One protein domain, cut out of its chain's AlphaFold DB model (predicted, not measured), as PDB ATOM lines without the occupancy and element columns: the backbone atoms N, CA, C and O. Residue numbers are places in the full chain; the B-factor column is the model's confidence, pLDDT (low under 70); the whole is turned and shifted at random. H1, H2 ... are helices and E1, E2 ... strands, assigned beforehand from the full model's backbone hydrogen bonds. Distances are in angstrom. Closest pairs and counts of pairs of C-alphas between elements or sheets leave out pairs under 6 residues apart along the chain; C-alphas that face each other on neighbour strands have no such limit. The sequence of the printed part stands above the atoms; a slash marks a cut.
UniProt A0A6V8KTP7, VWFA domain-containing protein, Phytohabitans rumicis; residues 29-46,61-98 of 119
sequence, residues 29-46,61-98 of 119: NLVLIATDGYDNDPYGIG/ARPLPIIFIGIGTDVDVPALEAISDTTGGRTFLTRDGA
ATOM      1  N   ASN A  29     -34.837  48.326   5.908       93.94
ATOM      2  CA  ASN A  29     -35.949  48.248   4.964       93.94
ATOM      3  C   ASN A  29     -35.634  47.122   3.979       93.94
ATOM      4  O   ASN A  29     -34.599  47.179   3.323       93.94
ATOM      5  N   LEU A  30     -36.497  46.111   3.879       94.94
ATOM      6  CA  LEU A  30     -36.375  45.031   2.898       94.94
ATOM      7  C   LEU A  30     -37.748  44.455   2.550       94.94
ATOM      8  O   LEU A  30     -38.706  44.618   3.307       94.94
ATOM      9  N   VAL A  31     -37.803  43.727   1.441       97.19
ATOM     10  CA  VAL A  31     -38.911  42.835   1.095       97.19
ATOM     11  C   VAL A  31     -38.377  41.406   1.153       97.19
ATOM     12  O   VAL A  31     -37.393  41.098   0.492       97.19
ATOM     13  N   LEU A  32     -38.989  40.543   1.963       95.25
ATOM     14  CA  LEU A  32     -38.647  39.121   2.043       95.25
ATOM     15  C   LEU A  32     -39.803  38.313   1.462       95.25
ATOM     16  O   LEU A  32     -40.927  38.432   1.948       95.25
ATOM     17  N   ILE A  33     -39.524  37.490   0.455       96.00
ATOM     18  CA  ILE A  33     -40.520  36.639  -0.198       96.00
ATOM     19  C   ILE A  33     -40.051  35.193  -0.108       96.00
ATOM     20  O   ILE A  33     -38.902  34.887  -0.411       96.00
ATOM     21  N   ALA A  34     -40.942  34.299   0.307       93.75
ATOM     22  CA  ALA A  34     -40.713  32.863   0.263       93.75
ATOM     23  C   ALA A  34     -41.680  32.233  -0.743       93.75
ATOM     24  O   ALA A  34     -42.857  32.589  -0.752       93.75
ATOM     25  N   THR A  35     -41.183  31.319  -1.572       94.50
ATOM     26  CA  THR A  35     -41.983  30.595  -2.570       94.50
ATOM     27  C   THR A  35     -41.484  29.162  -2.705       94.50
ATOM     28  O   THR A  35     -40.290  28.900  -2.553       94.50
ATOM     29  N   ASP A  36     -42.393  28.235  -2.977       92.25
ATOM     30  CA  ASP A  36     -42.104  26.836  -3.293       92.25
ATOM     31  C   ASP A  36     -42.220  26.519  -4.792       92.25
ATOM     32  O   ASP A  36     -41.915  25.405  -5.208       92.25
ATOM     33  N   GLY A  37     -42.615  27.500  -5.610       92.56
ATOM     34  CA  GLY A  37     -42.815  27.324  -7.043       92.56
ATOM     35  C   GLY A  37     -42.482  28.556  -7.883       92.56
ATOM     36  O   GLY A  37     -42.262  29.661  -7.373       92.56
ATOM     37  N   TYR A  38     -42.434  28.331  -9.192       94.06
ATOM     38  CA  TYR A  38     -42.336  29.356 -10.226       94.06
ATOM     39  C   TYR A  38     -43.655  30.124 -10.399       94.06
ATOM     40  O   TYR A  38     -44.715  29.684  -9.950       94.06
ATOM     41  N   ASP A  39     -43.579  31.281 -11.057       94.69
ATOM     42  CA  ASP A  39     -44.766  32.037 -11.453       94.69
ATOM     43  C   ASP A  39     -45.514  31.307 -12.577       94.69
ATOM     44  O   ASP A  39     -44.935  30.995 -13.618       94.69
ATOM     45  N   ASN A  40     -46.793  31.010 -12.370       92.38
ATOM     46  CA  ASN A  40     -47.627  30.328 -13.363       92.38
ATOM     47  C   ASN A  40     -49.015  30.976 -13.497       92.38
ATOM     48  O   ASN A  40     -49.974  30.306 -13.897       92.38
ATOM     49  N   ASP A  41     -49.118  32.265 -13.159       91.88
ATOM     50  CA  ASP A  41     -50.329  33.057 -13.351       91.88
ATOM     51  C   ASP A  41     -50.389  33.584 -14.798       91.88
ATOM     52  O   ASP A  41     -49.648  34.497 -15.165       91.88
ATOM     53  N   PRO A  42     -51.278  33.051 -15.660       88.50
ATOM     54  CA  PRO A  42     -51.369  33.490 -17.050       88.50
ATOM     55  C   PRO A  42     -51.975  34.894 -17.208       88.50
ATOM     56  O   PRO A  42     -52.005  35.414 -18.325       88.50
ATOM     57  N   TYR A  43     -52.509  35.481 -16.135       92.00
ATOM     58  CA  TYR A  43     -53.108  36.816 -16.127       92.00
ATOM     59  C   TYR A  43     -52.204  37.866 -15.466       92.00
ATOM     60  O   TYR A  43     -52.573  39.044 -15.445       92.00
ATOM     61  N   GLY A  44     -51.051  37.440 -14.948       92.44
ATOM     62  CA  GLY A  44     -50.077  38.280 -14.270       92.44
ATOM     63  C   GLY A  44     -49.091  38.987 -15.199       92.44
ATOM     64  O   GLY A  44     -49.065  38.772 -16.416       92.44
ATOM     65  N   ILE A  45     -48.258  39.856 -14.622       96.12
ATOM     66  CA  ILE A  45     -47.140  40.477 -15.353       96.12
ATOM     67  C   ILE A  45     -46.044  39.450 -15.658       96.12
ATOM     68  O   ILE A  45     -45.789  38.551 -14.868       96.12
ATOM     69  N   GLY A  46     -45.325  39.619 -16.769       97.50
ATOM     70  CA  GLY A  46     -44.157  38.786 -17.077       97.50
ATOM     71  C   GLY A  46     -42.889  39.207 -16.321       97.50
ATOM     72  O   GLY A  46     -42.758  40.358 -15.898       97.50
ATOM     73  N   ALA A  61     -30.540  56.465  -2.876       94.44
ATOM     74  CA  ALA A  61     -30.504  57.096  -1.556       94.44
ATOM     75  C   ALA A  61     -31.409  56.386  -0.532       94.44
ATOM     76  O   ALA A  61     -31.296  56.616   0.675       94.44
ATOM     77  N   ARG A  62     -32.316  55.522  -0.999       95.94
ATOM     78  CA  ARG A  62     -33.245  54.735  -0.183       95.94
ATOM     79  C   ARG A  62     -33.192  53.270  -0.628       95.94
ATOM     80  O   ARG A  62     -34.135  52.803  -1.262       95.94
ATOM     81  N   PRO A  63     -32.139  52.506  -0.308       94.69
ATOM     82  CA  PRO A  63     -32.062  51.105  -0.715       94.69
ATOM     83  C   PRO A  63     -33.237  50.294  -0.146       94.69
ATOM     84  O   PRO A  63     -33.673  50.516   0.990       94.69
ATOM     85  N   LEU A  64     -33.769  49.382  -0.960       97.12
ATOM     86  CA  LEU A  64     -34.832  48.445  -0.589       97.12
ATOM     87  C   LEU A  64     -34.616  47.143  -1.377       97.12
ATOM     88  O   LEU A  64     -35.135  47.033  -2.489       97.12
ATOM     89  N   PRO A  65     -33.828  46.200  -0.842       96.69
ATOM     90  CA  PRO A  65     -33.570  44.925  -1.493       96.69
ATOM     91  C   PRO A  65     -34.752  43.962  -1.357       96.69
ATOM     92  O   PRO A  65     -35.440  43.938  -0.328       96.69
ATOM     93  N   ILE A  66     -34.939  43.130  -2.380       98.00
ATOM     94  CA  ILE A  66     -35.781  41.934  -2.344       98.00
ATOM     95  C   ILE A  66     -34.900  40.728  -2.024       98.00
ATOM     96  O   ILE A  66     -33.949  40.423  -2.743       98.00
ATOM     97  N   ILE A  67     -35.231  40.020  -0.951       96.50
ATOM     98  CA  ILE A  67     -34.625  38.739  -0.609       96.50
ATOM     99  C   ILE A  67     -35.626  37.628  -0.915       96.50
ATOM    100  O   ILE A  67     -36.748  37.660  -0.406       96.50
ATOM    101  N   PHE A  68     -35.213  36.633  -1.700       97.25
ATOM    102  CA  PHE A  68     -36.008  35.426  -1.936       97.25
ATOM    103  C   PHE A  68     -35.532  34.249  -1.090       97.25
ATOM    104  O   PHE A  68     -34.333  34.033  -0.913       97.25
ATOM    105  N   ILE A  69     -36.491  33.451  -0.630       95.56
ATOM    106  CA  ILE A  69     -36.293  32.108  -0.088       95.56
ATOM    107  C   ILE A  69     -37.064  31.136  -0.984       95.56
ATOM    108  O   ILE A  69     -38.277  30.987  -0.847       95.56
ATOM    109  N   GLY A  70     -36.361  30.489  -1.910       95.62
ATOM    110  CA  GLY A  70     -36.908  29.409  -2.726       95.62
ATOM    111  C   GLY A  70     -36.874  28.079  -1.972       95.62
ATOM    112  O   GLY A  70     -35.861  27.733  -1.356       95.62
ATOM    113  N   ILE A  71     -37.977  27.336  -1.997       94.44
ATOM    114  CA  ILE A  71     -38.139  26.069  -1.279       94.44
ATOM    115  C   ILE A  71     -38.413  24.954  -2.290       94.44
ATOM    116  O   ILE A  71     -39.303  25.068  -3.120       94.44
ATOM    117  N   GLY A  72     -37.685  23.845  -2.193       92.19
ATOM    118  CA  GLY A  72     -37.902  22.694  -3.066       92.19
ATOM    119  C   GLY A  72     -37.276  22.859  -4.449       92.19
ATOM    120  O   GLY A  72     -36.276  23.557  -4.619       92.19
ATOM    121  N   THR A  73     -37.821  22.130  -5.421       91.94
ATOM    122  CA  THR A  73     -37.263  22.003  -6.778       91.94
ATOM    123  C   THR A  73     -38.052  22.746  -7.843       91.94
ATOM    124  O   THR A  73     -37.559  22.879  -8.959       91.94
ATOM    125  N   ASP A  74     -39.249  23.222  -7.512       93.06
ATOM    126  CA  ASP A  74     -40.188  23.765  -8.496       93.06
ATOM    127  C   ASP A  74     -40.032  25.285  -8.660       93.06
ATOM    128  O   ASP A  74     -40.790  25.924  -9.381       93.06
ATOM    129  N   VAL A  75     -39.034  25.881  -8.006       94.31
ATOM    130  CA  VAL A  75     -38.696  27.300  -8.137       94.31
ATOM    131  C   VAL A  75     -37.868  27.569  -9.393       94.31
ATOM    132  O   VAL A  75     -36.889  26.879  -9.681       94.31
ATOM    133  N   ASP A  76     -38.212  28.637 -10.110       96.75
ATOM    134  CA  ASP A  76     -37.394  29.167 -11.204       96.75
ATOM    135  C   ASP A  76     -36.279  30.052 -10.627       96.75
ATOM    136  O   ASP A  76     -36.449  31.254 -10.419       96.75
ATOM    137  N   VAL A  77     -35.143  29.430 -10.298       96.81
ATOM    138  CA  VAL A  77     -33.999  30.118  -9.675       96.81
ATOM    139  C   VAL A  77     -33.490  31.287 -10.528       96.81
ATOM    140  O   VAL A  77     -33.370  32.376  -9.966       96.81
ATOM    141  N   PRO A  78     -33.251  31.137 -11.850       98.12
ATOM    142  CA  PRO A  78     -32.882  32.270 -12.700       98.12
ATOM    143  C   PRO A  78     -33.858  33.450 -12.621       98.12
ATOM    144  O   PRO A  78     -33.419  34.600 -12.586       98.12
ATOM    145  N   ALA A  79     -35.169  33.194 -12.561       98.12
ATOM    146  CA  ALA A  79     -36.152  34.265 -12.412       98.12
ATOM    147  C   ALA A  79     -36.050  34.972 -11.052       98.12
ATOM    148  O   ALA A  79     -36.071  36.204 -10.999       98.12
ATOM    149  N   LEU A  80     -35.914  34.217  -9.955       98.44
ATOM    150  CA  LEU A  80     -35.741  34.793  -8.616       98.44
ATOM    151  C   LEU A  80     -34.467  35.643  -8.530       98.44
ATOM    152  O   LEU A  80     -34.500  36.748  -7.986       98.44
ATOM    153  N   GLU A  81     -33.363  35.148  -9.095       98.44
ATOM    154  CA  GLU A  81     -32.082  35.853  -9.146       98.44
ATOM    155  C   GLU A  81     -32.201  37.160  -9.929       98.44
ATOM    156  O   GLU A  81     -31.868  38.207  -9.374       98.44
ATOM    157  N   ALA A  82     -32.786  37.128 -11.134       98.56
ATOM    158  CA  ALA A  82     -33.003  38.322 -11.950       98.56
ATOM    159  C   ALA A  82     -33.756  39.420 -11.181       98.56
ATOM    160  O   ALA A  82     -33.334  40.572 -11.171       98.56
ATOM    161  N   ILE A  83     -34.832  39.056 -10.480       98.56
ATOM    162  CA  ILE A  83     -35.623  39.994  -9.674       98.56
ATOM    163  C   ILE A  83     -34.814  40.517  -8.480       98.56
ATOM    164  O   ILE A  83     -34.813  41.719  -8.197       98.56
ATOM    165  N   SER A  84     -34.156  39.622  -7.736       98.19
ATOM    166  CA  SER A  84     -33.414  40.015  -6.538       98.19
ATOM    167  C   SER A  84     -32.240  40.932  -6.875       98.19
ATOM    168  O   SER A  84     -32.056  41.948  -6.201       98.19
ATOM    169  N   ASP A  85     -31.520  40.649  -7.960       97.69
ATOM    170  CA  ASP A  85     -30.338  41.397  -8.383       97.69
ATOM    171  C   ASP A  85     -30.694  42.823  -8.823       97.69
ATOM    172  O   ASP A  85     -30.005  43.765  -8.426       97.69
ATOM    173  N   THR A  86     -31.821  43.021  -9.523       98.12
ATOM    174  CA  THR A  86     -32.336  44.357  -9.896       98.12
ATOM    175  C   THR A  86     -32.501  45.292  -8.694       98.12
ATOM    176  O   THR A  86     -32.384  46.508  -8.821       98.12
ATOM    177  N   THR A  87     -32.760  44.742  -7.507       96.88
ATOM    178  CA  THR A  87     -32.999  45.529  -6.284       96.88
ATOM    179  C   THR A  87     -31.806  45.552  -5.321       96.88
ATOM    180  O   THR A  87     -31.917  46.078  -4.211       96.88
ATOM    181  N   GLY A  88     -30.665  44.973  -5.715       94.25
ATOM    182  CA  GLY A  88     -29.491  44.805  -4.850       94.25
ATOM    183  C   GLY A  88     -29.682  43.761  -3.743       94.25
ATOM    184  O   GLY A  88     -29.037  43.832  -2.695       94.25
ATOM    185  N   GLY A  89     -30.616  42.833  -3.941       95.50
ATOM    186  CA  GLY A  89     -30.951  41.760  -3.019       95.50
ATOM    187  C   GLY A  89     -30.209  40.456  -3.299       95.50
ATOM    188  O   GLY A  89     -29.077  40.452  -3.784       95.50
ATOM    189  N   ARG A  90     -30.824  39.336  -2.903       96.56
ATOM    190  CA  ARG A  90     -30.267  37.992  -3.102       96.56
ATOM    191  C   ARG A  90     -31.335  36.906  -3.009       96.56
ATOM    192  O   ARG A  90     -32.273  37.019  -2.220       96.56
ATOM    193  N   THR A  91     -31.119  35.815  -3.733       97.00
ATOM    194  CA  THR A  91     -31.906  34.585  -3.618       97.00
ATOM    195  C   THR A  91     -31.179  33.541  -2.773       97.00
ATOM    196  O   THR A  91     -29.977  33.322  -2.919       97.00
ATOM    197  N   PHE A  92     -31.916  32.885  -1.880       95.12
ATOM    198  CA  PHE A  92     -31.457  31.750  -1.089       95.12
ATOM    199  C   PHE A  92     -32.370  30.550  -1.320       95.12
ATOM    200  O   PHE A  92     -33.574  30.712  -1.503       95.12
ATOM    201  N   LEU A  93     -31.808  29.342  -1.269       94.81
ATOM    202  CA  LEU A  93     -32.530  28.111  -1.582       94.81
ATOM    203  C   LEU A  93     -32.452  27.107  -0.433       94.81
ATOM    204  O   LEU A  93     -31.404  26.913   0.185       94.81
ATOM    205  N   THR A  94     -33.557  26.413  -0.189       94.38
ATOM    206  CA  THR A  94     -33.627  25.245   0.691       94.38
ATOM    207  C   THR A  94     -34.340  24.099  -0.012       94.38
ATOM    208  O   THR A  94     -35.249  24.317  -0.803       94.38
ATOM    209  N   ARG A  95     -33.952  22.857   0.290       90.56
ATOM    210  CA  ARG A  95     -34.603  21.663  -0.275       90.56
ATOM    211  C   ARG A  95     -36.023  21.463   0.243       90.56
ATOM    212  O   ARG A  95     -36.850  20.907  -0.464       90.56
ATOM    213  N   ASP A  96     -36.282  21.876   1.477       88.81
ATOM    214  CA  ASP A  96     -37.566  21.690   2.143       88.81
ATOM    215  C   ASP A  96     -37.781  22.726   3.257       88.81
ATOM    216  O   ASP A  96     -36.926  23.578   3.545       88.81
ATOM    217  N   GLY A  97     -38.943  22.628   3.907       80.88
ATOM    218  CA  GLY A  97     -39.332  23.487   5.019       80.88
ATOM    219  C   GLY A  97     -38.410  23.406   6.242       80.88
ATOM    220  O   GLY A  97     -38.285  24.393   6.969       80.88
ATOM    221  N   ALA A  98     -37.711  22.287   6.468       86.19
ATOM    222  CA  ALA A  98     -36.817  22.143   7.618       86.19
ATOM    223  C   ALA A  98     -35.569  23.033   7.482       86.19
ATOM    224  O   ALA A  98     -35.022  23.505   8.484       86.19
TER     225      ALA A  98
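Overview. This is residues 29 to 46 and 61 to 98 of the 119 residues of the protein "VWFA domain-containing protein" of Phytohabitans rumicis (UniProt A0A6V8KTP7). A twisted sheet of three parallel strands, in the order E1, E2, E3, has one helix, H1, covering one face in a second layer, while residues 40 to 46 stick out. The printed part has 56 residues, with one named helix and three named strands in the order E1, E2, H1, E3 along the chain; the class is mixed, helices and strands, with 31 residues in named elements. The whole is flat, 36 by 32 by 16 A, and only just compact, close to loose, with a radius of gyration of the C-alphas of 11.9 A.

Arrangement. E2, residues 66 to 74, bends by 71 degrees at residue 71. E1, residues 31 to 37, is its parallel neighbour at 11 degrees; N 69 and O 33, 2.8 A apart, are within hydrogen-bond range. E3, residues 90 to 94, is parallel to E2 at 31 degrees, with N 70 and O 92 at 2.8 A. H1, residues 77 to 86, has every O i to N i+4 pair within range and is on the sheet, over E2 and E3, at a height of 8.4 A; its closest C-alphas to E3 are Ser 84 and Arg 90, 5.1 A. E2, H1, E3 form a strand-helix-strand unit, parallel neighbours joined through a helix, with a right-handed crossover.

Along the chain. E1 starts at (-38.911, 42.835, 1.095) and spans 17.9 A, E2 19.7 A, H1 14.3 A; E3 spans 13.7 A, ending at (-33.627, 25.245, 0.691).

Size, cuts and confidence. Residues 47 to 60 are not printed; C-alphas 46 and 61 are 27.6 A apart. No printed residue is under 70 in pLDDT.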